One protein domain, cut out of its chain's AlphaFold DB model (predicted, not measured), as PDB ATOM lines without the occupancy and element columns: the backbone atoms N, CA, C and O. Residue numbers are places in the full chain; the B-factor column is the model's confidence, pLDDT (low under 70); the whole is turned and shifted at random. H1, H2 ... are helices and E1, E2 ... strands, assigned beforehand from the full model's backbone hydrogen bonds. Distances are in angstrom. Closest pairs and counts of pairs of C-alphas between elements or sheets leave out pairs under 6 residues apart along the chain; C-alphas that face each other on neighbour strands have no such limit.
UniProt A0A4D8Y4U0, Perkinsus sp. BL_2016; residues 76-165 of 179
ATOM      1  N   PHE A  76     -34.080   1.911 -10.777       66.88
ATOM      2  CA  PHE A  76     -35.486   2.261 -10.604       66.88
ATOM      3  C   PHE A  76     -36.376   1.019 -10.673       66.88
ATOM      4  O   PHE A  76     -36.077   0.077 -11.408       66.88
ATOM      5  N   ASP A  77     -37.470   1.019  -9.915       65.00
ATOM      6  CA  ASP A  77     -38.508  -0.006 -10.007       65.00
ATOM      7  C   ASP A  77     -39.395   0.187 -11.258       65.00
ATOM      8  O   ASP A  77     -39.282   1.171 -11.992       65.00
ATOM      9  N   ALA A  78     -40.322  -0.748 -11.499       65.88
ATOM     10  CA  ALA A  78     -41.277  -0.671 -12.612       65.88
ATOM     11  C   ALA A  78     -42.222   0.550 -12.546       65.88
ATOM     12  O   ALA A  78     -42.898   0.853 -13.526       65.88
ATOM     13  N   ASN A  79     -42.266   1.246 -11.409       72.50
ATOM     14  CA  ASN A  79     -43.051   2.454 -11.181       72.50
ATOM     15  C   ASN A  79     -42.189   3.729 -11.265       72.50
ATOM     16  O   ASN A  79     -42.689   4.821 -10.994       72.50
ATOM     17  N   GLY A  80     -40.905   3.612 -11.631       60.38
ATOM     18  CA  GLY A  80     -39.974   4.735 -11.728       60.38
ATOM     19  C   GLY A  80     -39.485   5.268 -10.377       60.38
ATOM     20  O   GLY A  80     -38.999   6.395 -10.311       60.38
ATOM     21  N   VAL A  81     -39.607   4.497  -9.296       70.50
ATOM     22  CA  VAL A  81     -39.098   4.842  -7.962       70.50
ATOM     23  C   VAL A  81     -37.635   4.432  -7.857       70.50
ATOM     24  O   VAL A  81     -37.294   3.292  -8.156       70.50
ATOM     25  N   GLN A  82     -36.772   5.346  -7.400       66.56
ATOM     26  CA  GLN A  82     -35.373   5.031  -7.104       66.56
ATOM     27  C   GLN A  82     -35.296   3.996  -5.983       66.56
ATOM     28  O   GLN A  82     -35.738   4.250  -4.863       66.56
ATOM     29  N   ILE A  83     -34.726   2.836  -6.292       71.25
ATOM     30  CA  ILE A  83     -34.432   1.799  -5.315       71.25
ATOM     31  C   ILE A  83     -33.014   2.040  -4.804       71.25
ATOM     32  O   ILE A  83     -32.056   2.074  -5.582       71.25
ATOM     33  N   GLU A  84     -32.877   2.160  -3.485       68.50
ATOM     34  CA  GLU A  84     -31.588   1.989  -2.822       68.50
ATOM     35  C   GLU A  84     -31.191   0.515  -2.933       68.50
ATOM     36  O   GLU A  84     -31.601  -0.325  -2.137       68.50
ATOM     37  N   VAL A  85     -30.453   0.191  -3.992       67.12
ATOM     38  CA  VAL A  85     -29.781  -1.099  -4.137       67.12
ATOM     39  C   VAL A  85     -28.443  -1.030  -3.426       67.12
ATOM     40  O   VAL A  85     -27.603  -0.179  -3.718       67.12
ATOM     41  N   ASP A  86     -28.261  -1.943  -2.490       71.06
ATOM     42  CA  ASP A  86     -26.998  -2.232  -1.844       71.06
ATOM     43  C   ASP A  86     -25.990  -2.828  -2.842       71.06
ATOM     44  O   ASP A  86     -26.345  -3.453  -3.846       71.06
ATOM     45  N   GLU A  87     -24.700  -2.606  -2.577       67.44
ATOM     46  CA  GLU A  87     -23.596  -3.056  -3.444       67.44
ATOM     47  C   GLU A  87     -23.649  -4.572  -3.709       67.44
ATOM     48  O   GLU A  87     -23.349  -5.018  -4.817       67.44
ATOM     49  N   ASP A  88     -24.120  -5.355  -2.733       71.94
ATOM     50  CA  ASP A  88     -24.287  -6.808  -2.839       71.94
ATOM     51  C   ASP A  88     -25.335  -7.196  -3.901       71.94
ATOM     52  O   ASP A  88     -25.171  -8.190  -4.622       71.94
ATOM     53  N   TYR A  89     -26.398  -6.395  -4.052       72.88
ATOM     54  CA  TYR A  89     -27.416  -6.605  -5.078       72.88
ATOM     55  C   TYR A  89     -26.859  -6.314  -6.469       72.88
ATOM     56  O   TYR A  89     -27.106  -7.079  -7.399       72.88
ATOM     57  N   ARG A  90     -26.061  -5.253  -6.630       67.56
ATOM     58  CA  ARG A  90     -25.414  -4.952  -7.916       67.56
ATOM     59  C   ARG A  90     -24.403  -6.009  -8.309       67.56
ATOM     60  O   ARG A  90     -24.449  -6.491  -9.431       67.56
ATOM     61  N   GLU A  91     -23.544  -6.434  -7.386       68.44
ATOM     62  CA  GLU A  91     -22.537  -7.460  -7.679       68.44
ATOM     63  C   GLU A  91     -23.177  -8.814  -8.046       68.44
ATOM     64  O   GLU A  91     -22.591  -9.592  -8.797       68.44
ATOM     65  N   SER A  92     -24.409  -9.064  -7.587       76.88
ATOM     66  CA  SER A  92     -25.180 -10.265  -7.925       76.88
ATOM     67  C   SER A  92     -25.996 -10.159  -9.224       76.88
ATOM     68  O   SER A  92     -26.332 -11.195  -9.799       76.88
ATOM     69  N   ASN A  93     -26.337  -8.949  -9.689       76.31
ATOM     70  CA  ASN A  93     -27.260  -8.738 -10.817       76.31
ATOM     71  C   ASN A  93     -26.617  -8.078 -12.049       76.31
ATOM     72  O   ASN A  93     -27.083  -8.306 -13.168       76.31
ATOM     73  N   ASP A  94     -25.550  -7.299 -11.878       80.31
ATOM     74  CA  ASP A  94     -24.865  -6.638 -12.982       80.31
ATOM     75  C   ASP A  94     -23.930  -7.624 -13.685       80.31
ATOM     76  O   ASP A  94     -22.982  -8.164 -13.110       80.31
ATOM     77  N   VAL A  95     -24.173  -7.839 -14.977       84.81
ATOM     78  CA  VAL A  95     -23.344  -8.708 -15.815       84.81
ATOM     79  C   VAL A  95     -22.585  -7.867 -16.832       84.81
ATOM     80  O   VAL A  95     -23.156  -7.045 -17.549       84.81
ATOM     81  N   LEU A  96     -21.275  -8.103 -16.941       86.31
ATOM     82  CA  LEU A  96     -20.453  -7.472 -17.968       86.31
ATOM     83  C   LEU A  96     -20.845  -7.993 -19.357       86.31
ATOM     84  O   LEU A  96     -20.484  -9.107 -19.734       86.31
ATOM     85  N   TYR A  97     -21.510  -7.154 -20.150       84.81
ATOM     86  CA  TYR A  97     -21.831  -7.481 -21.543       84.81
ATOM     87  C   TYR A  97     -20.603  -7.458 -22.460       84.81
ATOM     88  O   TYR A  97     -20.486  -8.274 -23.373       84.81
ATOM     89  N   GLY A  98     -19.674  -6.526 -22.242       88.00
ATOM     90  CA  GLY A  98     -18.477  -6.398 -23.068       88.00
ATOM     91  C   GLY A  98     -17.728  -5.086 -22.858       88.00
ATOM     92  O   GLY A  98     -18.081  -4.273 -22.006       88.00
ATOM     93  N   ARG A  99     -16.675  -4.880 -23.656       88.81
ATOM     94  CA  ARG A  99     -15.850  -3.666 -23.643       88.81
ATOM     95  C   ARG A  99     -15.727  -3.097 -25.046       88.81
ATOM     96  O   ARG A  99     -15.413  -3.822 -25.987       88.81
ATOM     97  N   ILE A 100     -15.900  -1.786 -25.159       88.06
ATOM     98  CA  ILE A 100     -15.761  -1.047 -26.413       88.06
ATOM     99  C   ILE A 100     -14.729   0.060 -26.197       88.06
ATOM    100  O   ILE A 100     -14.704   0.700 -25.148       88.06
ATOM    101  N   ASN A 101     -13.849   0.261 -27.178       89.00
ATOM    102  CA  ASN A 101     -12.875   1.350 -27.167       89.00
ATOM    103  C   ASN A 101     -13.343   2.432 -28.138       89.00
ATOM    104  O   ASN A 101     -13.477   2.169 -29.332       89.00
ATOM    105  N   ILE A 102     -13.575   3.635 -27.623       90.00
ATOM    106  CA  ILE A 102     -14.134   4.754 -28.385       90.00
ATOM    107  C   ILE A 102     -13.231   5.968 -28.230       90.00
ATOM    108  O   ILE A 102     -12.616   6.171 -27.181       90.00
ATOM    109  N   LYS A 103     -13.134   6.782 -29.283       90.88
ATOM    110  CA  LYS A 103     -12.344   8.011 -29.257       90.88
ATOM    111  C   LYS A 103     -13.168   9.171 -28.707       90.88
ATOM    112  O   LYS A 103     -14.301   9.408 -29.123       90.88
ATOM    113  N   THR A 104     -12.547   9.933 -27.813       92.00
ATOM    114  CA  THR A 104     -13.063  11.236 -27.379       92.00
ATOM    115  C   THR A 104     -12.556  12.314 -28.333       92.00
ATOM    116  O   THR A 104     -11.370  12.351 -28.667       92.00
ATOM    117  N   VAL A 105     -13.453  13.185 -28.786       92.81
ATOM    118  CA  VAL A 105     -13.171  14.291 -29.707       92.81
ATOM    119  C   VAL A 105     -13.477  15.636 -29.051       92.81
ATOM    120  O   VAL A 105     -14.103  15.710 -27.996       92.81
ATOM    121  N   GLY A 106     -13.013  16.723 -29.672       92.56
ATOM    122  CA  GLY A 106     -13.296  18.082 -29.199       92.56
ATOM    123  C   GLY A 106     -12.444  18.550 -28.016       92.56
ATOM    124  O   GLY A 106     -12.718  19.621 -27.493       92.56
ATOM    125  N   ILE A 107     -11.395  17.807 -27.649       93.06
ATOM    126  CA  ILE A 107     -10.538  18.064 -26.474       93.06
ATOM    127  C   ILE A 107      -9.998  19.504 -26.446       93.06
ATOM    128  O   ILE A 107      -9.979  20.147 -25.406       93.06
ATOM    129  N   GLN A 108      -9.627  20.050 -27.605       94.31
ATOM    130  CA  GLN A 108      -9.096  21.414 -27.723       94.31
ATOM    131  C   GLN A 108     -10.088  22.530 -27.337       94.31
ATOM    132  O   GLN A 108      -9.670  23.664 -27.122       94.31
ATOM    133  N   HIS A 109     -11.393  22.244 -27.310       93.75
ATOM    134  CA  HIS A 109     -12.432  23.239 -27.024       93.75
ATOM    135  C   HIS A 109     -12.808  23.293 -25.540       93.75
ATOM    136  O   HIS A 109     -13.545  24.192 -25.134       93.75
ATOM    137  N   TYR A 110     -12.296  22.364 -24.731       94.75
ATOM    138  CA  TYR A 110     -12.621  22.255 -23.317       94.75
ATOM    139  C   TYR A 110     -11.375  22.349 -22.443       94.75
ATOM    140  O   TYR A 110     -10.242  22.249 -22.906       94.75
ATOM    141  N   ARG A 111     -11.597  22.603 -21.153       93.69
ATOM    142  CA  ARG A 111     -10.524  22.813 -20.169       93.69
ATOM    143  C   ARG A 111     -10.264  21.595 -19.285       93.69
ATOM    144  O   ARG A 111      -9.381  21.656 -18.435       93.69
ATOM    145  N   GLY A 112     -11.038  20.523 -19.446       93.06
ATOM    146  CA  GLY A 112     -10.872  19.293 -18.685       93.06
ATOM    147  C   GLY A 112      -9.525  18.646 -18.973       93.06
ATOM    148  O   GLY A 112      -9.156  18.425 -20.124       93.06
ATOM    149  N   VAL A 113      -8.805  18.330 -17.903       93.94
ATOM    150  CA  VAL A 113      -7.578  17.535 -17.938       93.94
ATOM    151  C   VAL A 113      -7.883  16.195 -17.286       93.94
ATOM    152  O   VAL A 113      -8.690  16.127 -16.353       93.94
ATOM    153  N   ILE A 114      -7.260  15.144 -17.810       94.06
ATOM    154  CA  ILE A 114      -7.409  13.778 -17.331       94.06
ATOM    155  C   ILE A 114      -6.058  13.076 -17.299       94.06
ATOM    156  O   ILE A 114      -5.201  13.313 -18.157       94.06
ATOM    157  N   HIS A 115      -5.877  12.202 -16.318       93.44
ATOM    158  CA  HIS A 115      -4.705  11.352 -16.215       93.44
ATOM    159  C   HIS A 115      -4.917   9.985 -16.875       93.44
ATOM    160  O   HIS A 115      -6.027   9.484 -17.051       93.44
ATOM    161  N   VAL A 116      -3.811   9.350 -17.265       93.12
ATOM    162  CA  VAL A 116      -3.845   7.977 -17.780       93.12
ATOM    163  C   VAL A 116      -4.359   7.051 -16.674       93.12
ATOM    164  O   VAL A 116      -3.916   7.170 -15.537       93.12
ATOM    165  N   GLN A 117      -5.260   6.126 -17.024       89.69
ATOM    166  CA  GLN A 117      -5.973   5.228 -16.094       89.69
ATOM    167  C   GLN A 117      -6.999   5.911 -15.174       89.69
ATOM    168  O   GLN A 117      -7.497   5.278 -14.248       89.69
ATOM    169  N   GLU A 118      -7.368   7.162 -15.441       90.81
ATOM    170  CA  GLU A 118      -8.478   7.806 -14.742       90.81
ATOM    171  C   GLU A 118      -9.826   7.438 -15.385       90.81
ATOM    172  O   GLU A 118      -9.951   7.356 -16.611       90.81
ATOM    173  N   THR A 119     -10.842   7.212 -14.550       91.19
ATOM    174  CA  THR A 119     -12.219   6.970 -15.000       91.19
ATOM    175  C   THR A 119     -12.909   8.290 -15.337       91.19
ATOM    176  O   THR A 119     -12.695   9.309 -14.683       91.19
ATOM    177  N   VAL A 120     -13.779   8.257 -16.343       91.50
ATOM    178  CA  VAL A 120     -14.591   9.398 -16.778       91.50
ATOM    179  C   VAL A 120     -16.064   9.178 -16.495       91.50
ATOM    180  O   VAL A 120     -16.538   8.044 -16.436       91.50
ATOM    181  N   PHE A 121     -16.797  10.280 -16.401       90.69
ATOM    182  CA  PHE A 121     -18.247  10.275 -16.430       90.69
ATOM    183  C   PHE A 121     -18.746  10.514 -17.851       90.69
ATOM    184  O   PHE A 121     -18.280  11.420 -18.545       90.69
ATOM    185  N   LEU A 122     -19.724   9.714 -18.262       89.75
ATOM    186  CA  LEU A 122     -20.466   9.917 -19.498       89.75
ATOM    187  C   LEU A 122     -21.793  10.578 -19.148       89.75
ATOM    188  O   LEU A 122     -22.549  10.065 -18.327       89.75
ATOM    189  N   VAL A 123     -22.063  11.733 -19.748       89.12
ATOM    190  CA  VAL A 123     -23.272  12.510 -19.480       89.12
ATOM    191  C   VAL A 123     -24.022  12.738 -20.773       89.12
ATOM    192  O   VAL A 123     -23.476  13.220 -21.765       89.12
ATOM    193  N   ARG A 124     -25.303  12.398 -20.760       90.31
ATOM    194  CA  ARG A 124     -26.152  12.537 -21.930       90.31
ATOM    195  C   ARG A 124     -26.564  13.998 -22.150       90.31
ATOM    196  O   ARG A 124     -27.018  14.659 -21.221       90.31
ATOM    197  N   GLU A 125     -26.419  14.502 -23.380       90.06
ATOM    198  CA  GLU A 125     -26.772  15.880 -23.766       90.06
ATOM    199  C   GLU A 125     -27.780  15.926 -24.922       90.06
ATOM    200  O   GLU A 125     -27.431  16.236 -26.063       90.06
ATOM    201  N   PRO A 126     -29.066  15.662 -24.664       88.88
ATOM    202  CA  PRO A 126     -30.051  15.601 -25.739       88.88
ATOM    203  C   PRO A 126     -30.494  16.951 -26.280       88.88
ATOM    204  O   PRO A 126     -31.015  17.050 -27.386       88.88
ATOM    205  N   ARG A 127     -30.256  18.010 -25.504       89.00
ATOM    206  CA  ARG A 127     -30.510  19.398 -25.903       89.00
ATOM    207  C   ARG A 127     -29.324  20.025 -26.640       89.00
ATOM    208  O   ARG A 127     -29.273  21.244 -26.775       89.00
ATOM    209  N   ASN A 128     -28.352  19.223 -27.075       88.75
ATOM    210  CA  ASN A 128     -27.240  19.722 -27.868       88.75
ATOM    211  C   ASN A 128     -27.752  20.127 -29.269       88.75
ATOM    212  O   ASN A 128     -28.368  19.307 -29.950       88.75
ATOM    213  N   PRO A 129     -27.514  21.375 -29.721       88.31
ATOM    214  CA  PRO A 129     -28.044  21.874 -30.990       88.31
ATOM    215  C   PRO A 129     -27.423  21.216 -32.233       88.31
ATOM    216  O   PRO A 129     -27.967  21.365 -33.324       88.31
ATOM    217  N   TYR A 130     -26.284  20.532 -32.094       88.38
ATOM    218  CA  TYR A 130     -25.560  19.927 -33.216       88.38
ATOM    219  C   TYR A 130     -25.844  18.434 -33.387       88.38
ATOM    220  O   TYR A 130     -25.843  17.939 -34.511       88.38
ATOM    221  N   ASP A 131     -26.057  17.718 -32.283       89.56
ATOM    222  CA  ASP A 131     -26.309  16.279 -32.277       89.56
ATOM    223  C   ASP A 131     -27.198  15.921 -31.087       89.56
ATOM    224  O   ASP A 131     -26.770  15.983 -29.934       89.56
ATOM    225  N   SER A 132     -28.435  15.511 -31.369       87.88
ATOM    226  CA  SER A 132     -29.383  15.106 -30.335       87.88
ATOM    227  C   SER A 132     -28.906  13.892 -29.557       87.88
ATOM    228  O   SER A 132     -29.363  13.720 -28.438       87.88
ATOM    229  N   ASN A 133     -28.004  13.069 -30.097       88.25
ATOM    230  CA  ASN A 133     -27.460  11.877 -29.450       88.25
ATOM    231  C   ASN A 133     -26.154  12.149 -28.693       88.25
ATOM    232  O   ASN A 133     -25.607  11.234 -28.085       88.25
ATOM    233  N   ALA A 134     -25.674  13.396 -28.666       90.56
ATOM    234  CA  ALA A 134     -24.395  13.744 -28.064       90.56
ATOM    235  C   ALA A 134     -24.244  13.240 -26.620       90.56
ATOM    236  O   ALA A 134     -25.127  13.404 -25.768       90.56
ATOM    237  N   ILE A 135     -23.076  12.663 -26.344       91.69
ATOM    238  CA  ILE A 135     -22.652  12.254 -25.006       91.69
ATOM    239  C   ILE A 135     -21.393  13.035 -24.664       91.69
ATOM    240  O   ILE A 135     -20.374  12.950 -25.360       91.69
ATOM    241  N   ARG A 136     -21.487  13.819 -23.597       92.31
ATOM    242  CA  ARG A 136     -20.392  14.577 -23.011       92.31
ATOM    243  C   ARG A 136     -19.533  13.672 -22.136       92.31
ATOM    244  O   ARG A 136     -20.045  12.791 -21.449       92.31
ATOM    245  N   VAL A 137     -18.229  13.919 -22.158       93.25
ATOM    246  CA  VAL A 137     -17.241  13.244 -21.315       93.25
ATOM    247  C   VAL A 137     -16.714  14.235 -20.278       93.25
ATOM    248  O   VAL A 137     -16.075  15.227 -20.641       93.25
ATOM    249  N   ASP A 138     -16.962  13.942 -19.002       93.81
ATOM    250  CA  ASP A 138     -16.538  14.744 -17.851       93.81
ATOM    251  C   ASP A 138     -15.476  13.983 -17.033       93.81
ATOM    252  O   ASP A 138     -15.517  12.756 -16.917       93.81
ATOM    253  N   ASN A 139     -14.512  14.700 -16.450       93.31
ATOM    254  CA  ASN A 139     -13.536  14.104 -15.529       93.31
ATOM    255  C   ASN A 139     -14.132  13.864 -14.128       93.31
ATOM    256  O   ASN A 139     -15.272  14.247 -13.845       93.31
ATOM    257  N   LEU A 140     -13.337  13.299 -13.208       91.06
ATOM    258  CA  LEU A 140     -13.768  13.085 -11.820       91.06
ATOM    259  C   LEU A 140     -14.161  14.383 -11.097       91.06
ATOM    260  O   LEU A 140     -15.018  14.374 -10.218       91.06
ATOM    261  N   SER A 141     -13.585  15.514 -11.511       90.75
ATOM    262  CA  SER A 141     -13.913  16.853 -11.004       90.75
ATOM    263  C   SER A 141     -15.137  17.491 -11.683       90.75
ATOM    264  O   SER A 141     -15.381  18.678 -11.484       90.75
ATOM    265  N   ARG A 142     -15.905  16.736 -12.488       91.19
ATOM    266  CA  ARG A 142     -17.076  17.212 -13.255       91.19
ATOM    267  C   ARG A 142     -16.759  18.344 -14.243       91.19
ATOM    268  O   ARG A 142     -17.630  19.135 -14.596       91.19
ATOM    269  N   VAL A 143     -15.513  18.424 -14.701       94.88
ATOM    270  CA  VAL A 143     -15.075  19.357 -15.742       94.88
ATOM    271  C   VAL A 143     -15.102  18.639 -17.083       94.88
ATOM    272  O   VAL A 143     -14.513  17.568 -17.240       94.88
ATOM    273  N   GLN A 144     -15.756  19.262 -18.059       95.00
ATOM    274  CA  GLN A 144     -15.867  18.732 -19.411       95.00
ATOM    275  C   GLN A 144     -14.499  18.616 -20.082       95.00
ATOM    276  O   GLN A 144     -13.726  19.578 -20.112       95.00
ATOM    277  N   ILE A 145     -14.229  17.442 -20.647       95.62
ATOM    278  CA  ILE A 145     -13.035  17.151 -21.449       95.62
ATOM    279  C   ILE A 145     -13.384  17.155 -22.939       95.62
ATOM    280  O   ILE A 145     -12.584  17.592 -23.761       95.62
ATOM    281  N   GLY A 146     -14.560  16.650 -23.311       94.69
ATOM    282  CA  GLY A 146     -14.907  16.456 -24.716       94.69
ATOM    283  C   GLY A 146     -16.254  15.789 -24.938       94.69
ATOM    284  O   GLY A 146     -17.124  15.785 -24.066       94.69
ATOM    285  N   HIS A 147     -16.392  15.205 -26.125       93.81
ATOM    286  CA  HIS A 147     -17.572  14.467 -26.567       93.81
ATOM    287  C   HIS A 147     -17.180  13.130 -27.191       93.81
ATOM    288  O   HIS A 147     -16.080  12.976 -27.728       93.81
ATOM    289  N   ILE A 148     -18.098  12.168 -27.156       92.38
ATOM    290  CA  ILE A 148     -17.963  10.925 -27.919       92.38
ATOM    291  C   ILE A 148     -18.131  11.229 -29.414       92.38
ATOM    292  O   ILE A 148     -18.994  12.009 -29.813       92.38
ATOM    293  N   ALA A 149     -17.294  10.626 -30.262       86.06
ATOM    294  CA  ALA A 149     -17.421  10.782 -31.706       86.06
ATOM    295  C   ALA A 149     -18.750  10.192 -32.218       86.06
ATOM    296  O   ALA A 149     -19.044   9.014 -32.007       86.06
ATOM    297  N   ALA A 150     -19.518  10.980 -32.979       78.06
ATOM    298  CA  ALA A 150     -20.819  10.569 -33.525       78.06
ATOM    299  C   ALA A 150     -20.771   9.224 -34.283       78.06
ATOM    300  O   ALA A 150     -21.696   8.420 -34.194       78.06
ATOM    301  N   LYS A 151     -19.659   8.946 -34.977       76.69
ATOM    302  CA  LYS A 151     -19.463   7.733 -35.789       76.69
ATOM    303  C   LYS A 151     -19.204   6.459 -34.980       76.69
ATOM    304  O   LYS A 151     -19.477   5.377 -35.487       76.69
ATOM    305  N   ASP A 152     -18.702   6.573 -33.753       72.88
ATOM    306  CA  ASP A 152     -18.097   5.442 -33.035       72.88
ATOM    307  C   ASP A 152     -19.071   4.723 -32.079       72.88
ATOM    308  O   ASP A 152     -18.664   3.832 -31.339       72.88
ATOM    309  N   GLY A 153     -20.362   5.079 -32.092       66.56
ATOM    310  CA  GLY A 153     -21.384   4.383 -31.293       66.56
ATOM    311  C   GLY A 153     -22.358   5.281 -30.537       66.56
ATOM    312  O   GLY A 153     -23.195   4.772 -29.798       66.56
ATOM    313  N   THR A 154     -22.293   6.597 -30.741       74.25
ATOM    314  CA  THR A 154     -23.119   7.590 -30.036       74.25
ATOM    315  C   THR A 154     -24.619   7.265 -30.068       74.25
ATOM    316  O   THR A 154     -25.289   7.439 -29.062       74.25
ATOM    317  N   ASN A 155     -25.143   6.691 -31.159       80.06
ATOM    318  CA  ASN A 155     -26.553   6.281 -31.250       80.06
ATOM    319  C   ASN A 155     -26.917   5.134 -30.280       80.06
ATOM    320  O   ASN A 155     -27.940   5.194 -29.608       80.06
ATOM    321  N   ILE A 156     -26.057   4.114 -30.169       82.06
ATOM    322  CA  ILE A 156     -26.300   2.959 -29.288       82.06
ATOM    323  C   ILE A 156     -26.192   3.397 -27.828       82.06
ATOM    324  O   ILE A 156     -27.078   3.120 -27.027       82.06
ATOM    325  N   PHE A 157     -25.130   4.132 -27.490       81.25
ATOM    326  CA  PHE A 157     -24.941   4.617 -26.127       81.25
ATOM    327  C   PHE A 157     -26.008   5.630 -25.722       81.25
ATOM    328  O   PHE A 157     -26.453   5.585 -24.584       81.25
ATOM    329  N   ALA A 158     -26.454   6.501 -26.632       83.38
ATOM    330  CA  ALA A 158     -27.527   7.446 -26.344       83.38
ATOM    331  C   ALA A 158     -28.797   6.705 -25.936       83.38
ATOM    332  O   ALA A 158     -29.317   6.970 -24.859       83.38
ATOM    333  N   GLN A 159     -29.216   5.717 -26.732       82.12
ATOM    334  CA  GLN A 159     -30.377   4.888 -26.418       82.12
ATOM    335  C   GLN A 159     -30.220   4.200 -25.062       82.12
ATOM    336  O   GLN A 159     -31.096   4.331 -24.215       82.12
ATOM    337  N   CYS A 160     -29.094   3.524 -24.813       80.88
ATOM    338  CA  CYS A 160     -28.855   2.871 -23.525       80.88
ATOM    339  C   CYS A 160     -28.890   3.860 -22.345       80.88
ATOM    340  O   CYS A 160     -29.491   3.554 -21.320       80.88
ATOM    341  N   CYS A 161     -28.290   5.045 -22.486       79.19
ATOM    342  CA  CYS A 161     -28.307   6.085 -21.454       79.19
ATOM    343  C   CYS A 161     -29.704   6.682 -21.232       79.19
ATOM    344  O   CYS A 161     -30.047   7.003 -20.097       79.19
ATOM    345  N   ASP A 162     -30.494   6.847 -22.294       78.38
ATOM    346  CA  ASP A 162     -31.851   7.389 -22.223       78.38
ATOM    347  C   ASP A 162     -32.810   6.355 -21.576       78.38
ATOM    348  O   ASP A 162     -33.587   6.716 -20.695       78.38
ATOM    349  N   PHE A 163     -32.687   5.055 -21.893       70.50
ATOM    350  CA  PHE A 163     -33.460   3.978 -21.244       70.50
ATOM    351  C   PHE A 163     -33.121   3.785 -19.762       70.50
ATOM    352  O   PHE A 163     -34.003   3.471 -18.965       70.50
ATOM    353  N   ALA A 164     -31.854   3.968 -19.382       65.44
ATOM    354  CA  ALA A 164     -31.413   3.832 -17.995       65.44
ATOM    355  C   ALA A 164     -31.895   4.981 -17.086       65.44
ATOM    356  O   ALA A 164     -31.757   4.896 -15.867       65.44
ATOM    357  N   ASN A 165     -32.464   6.053 -17.651       58.56
ATOM    358  CA  ASN A 165     -32.990   7.184 -16.895       58.56
ATOM    359  C   ASN A 165     -34.505   7.363 -17.132       58.56
ATOM    360  O   ASN A 165     -34.905   8.144 -18.005       58.56
TER     361      ASN A 165
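This is residues 76 to 165 of the 179 residues of a protein of Perkinsus sp. BL_2016 (UniProt A0A4D8Y4U0). Little of this domain is regular structure: a small three-stranded sheet has H2 across one face, and a long unnamed stretch leads to it from H1, far off. Residues 86 to 99 stand free. The printed part has 90 residues, 30 in named elements, in the order H1, E1, E2, E3, H2; the antiparallel sheet runs E1 - E2 - E3, class mixed. It is only just loose, close to compact: radius of gyration of the C-alphas 15.1 A, spans 40 by 30 by 24 A.

E1 is residues 121 to 124, 9.9 A; E2 135 to 138, 9.7 A; E3 144 to 148, 11.7 A. H2, residues 154 to 163, 14.0 A, ends at C-alpha 163 (-33.460, 3.978, -21.244). H1, residues 87 to 93, 10.0 A, begins at C-alpha 87 (-23.596, -3.056, -3.444).

E1, E2 and E3 form a meander, each strand the antiparallel neighbour of the one before, through two hairpins. Within hydrogen-bond range are N 121 and O 138, 2.8 A, and N 137 and O 146, 2.9 A. H2 is on one face, making two layers, helix over sheet, at a height over the sheet of 8.5 A; its closest C-alpha pair with E1 is Cys 161 and Arg 124, 6.8 A. H1 and H2 are apart. In both, every O i to N i+4 pair is within range.

C-alphas 79 and 108, the farthest apart, are 42.3 A apart. The printed part has no cut. The H1 to E1 link is long, 27 residues. pLDDT is under 70 in 13 residues, among them 76 to 78.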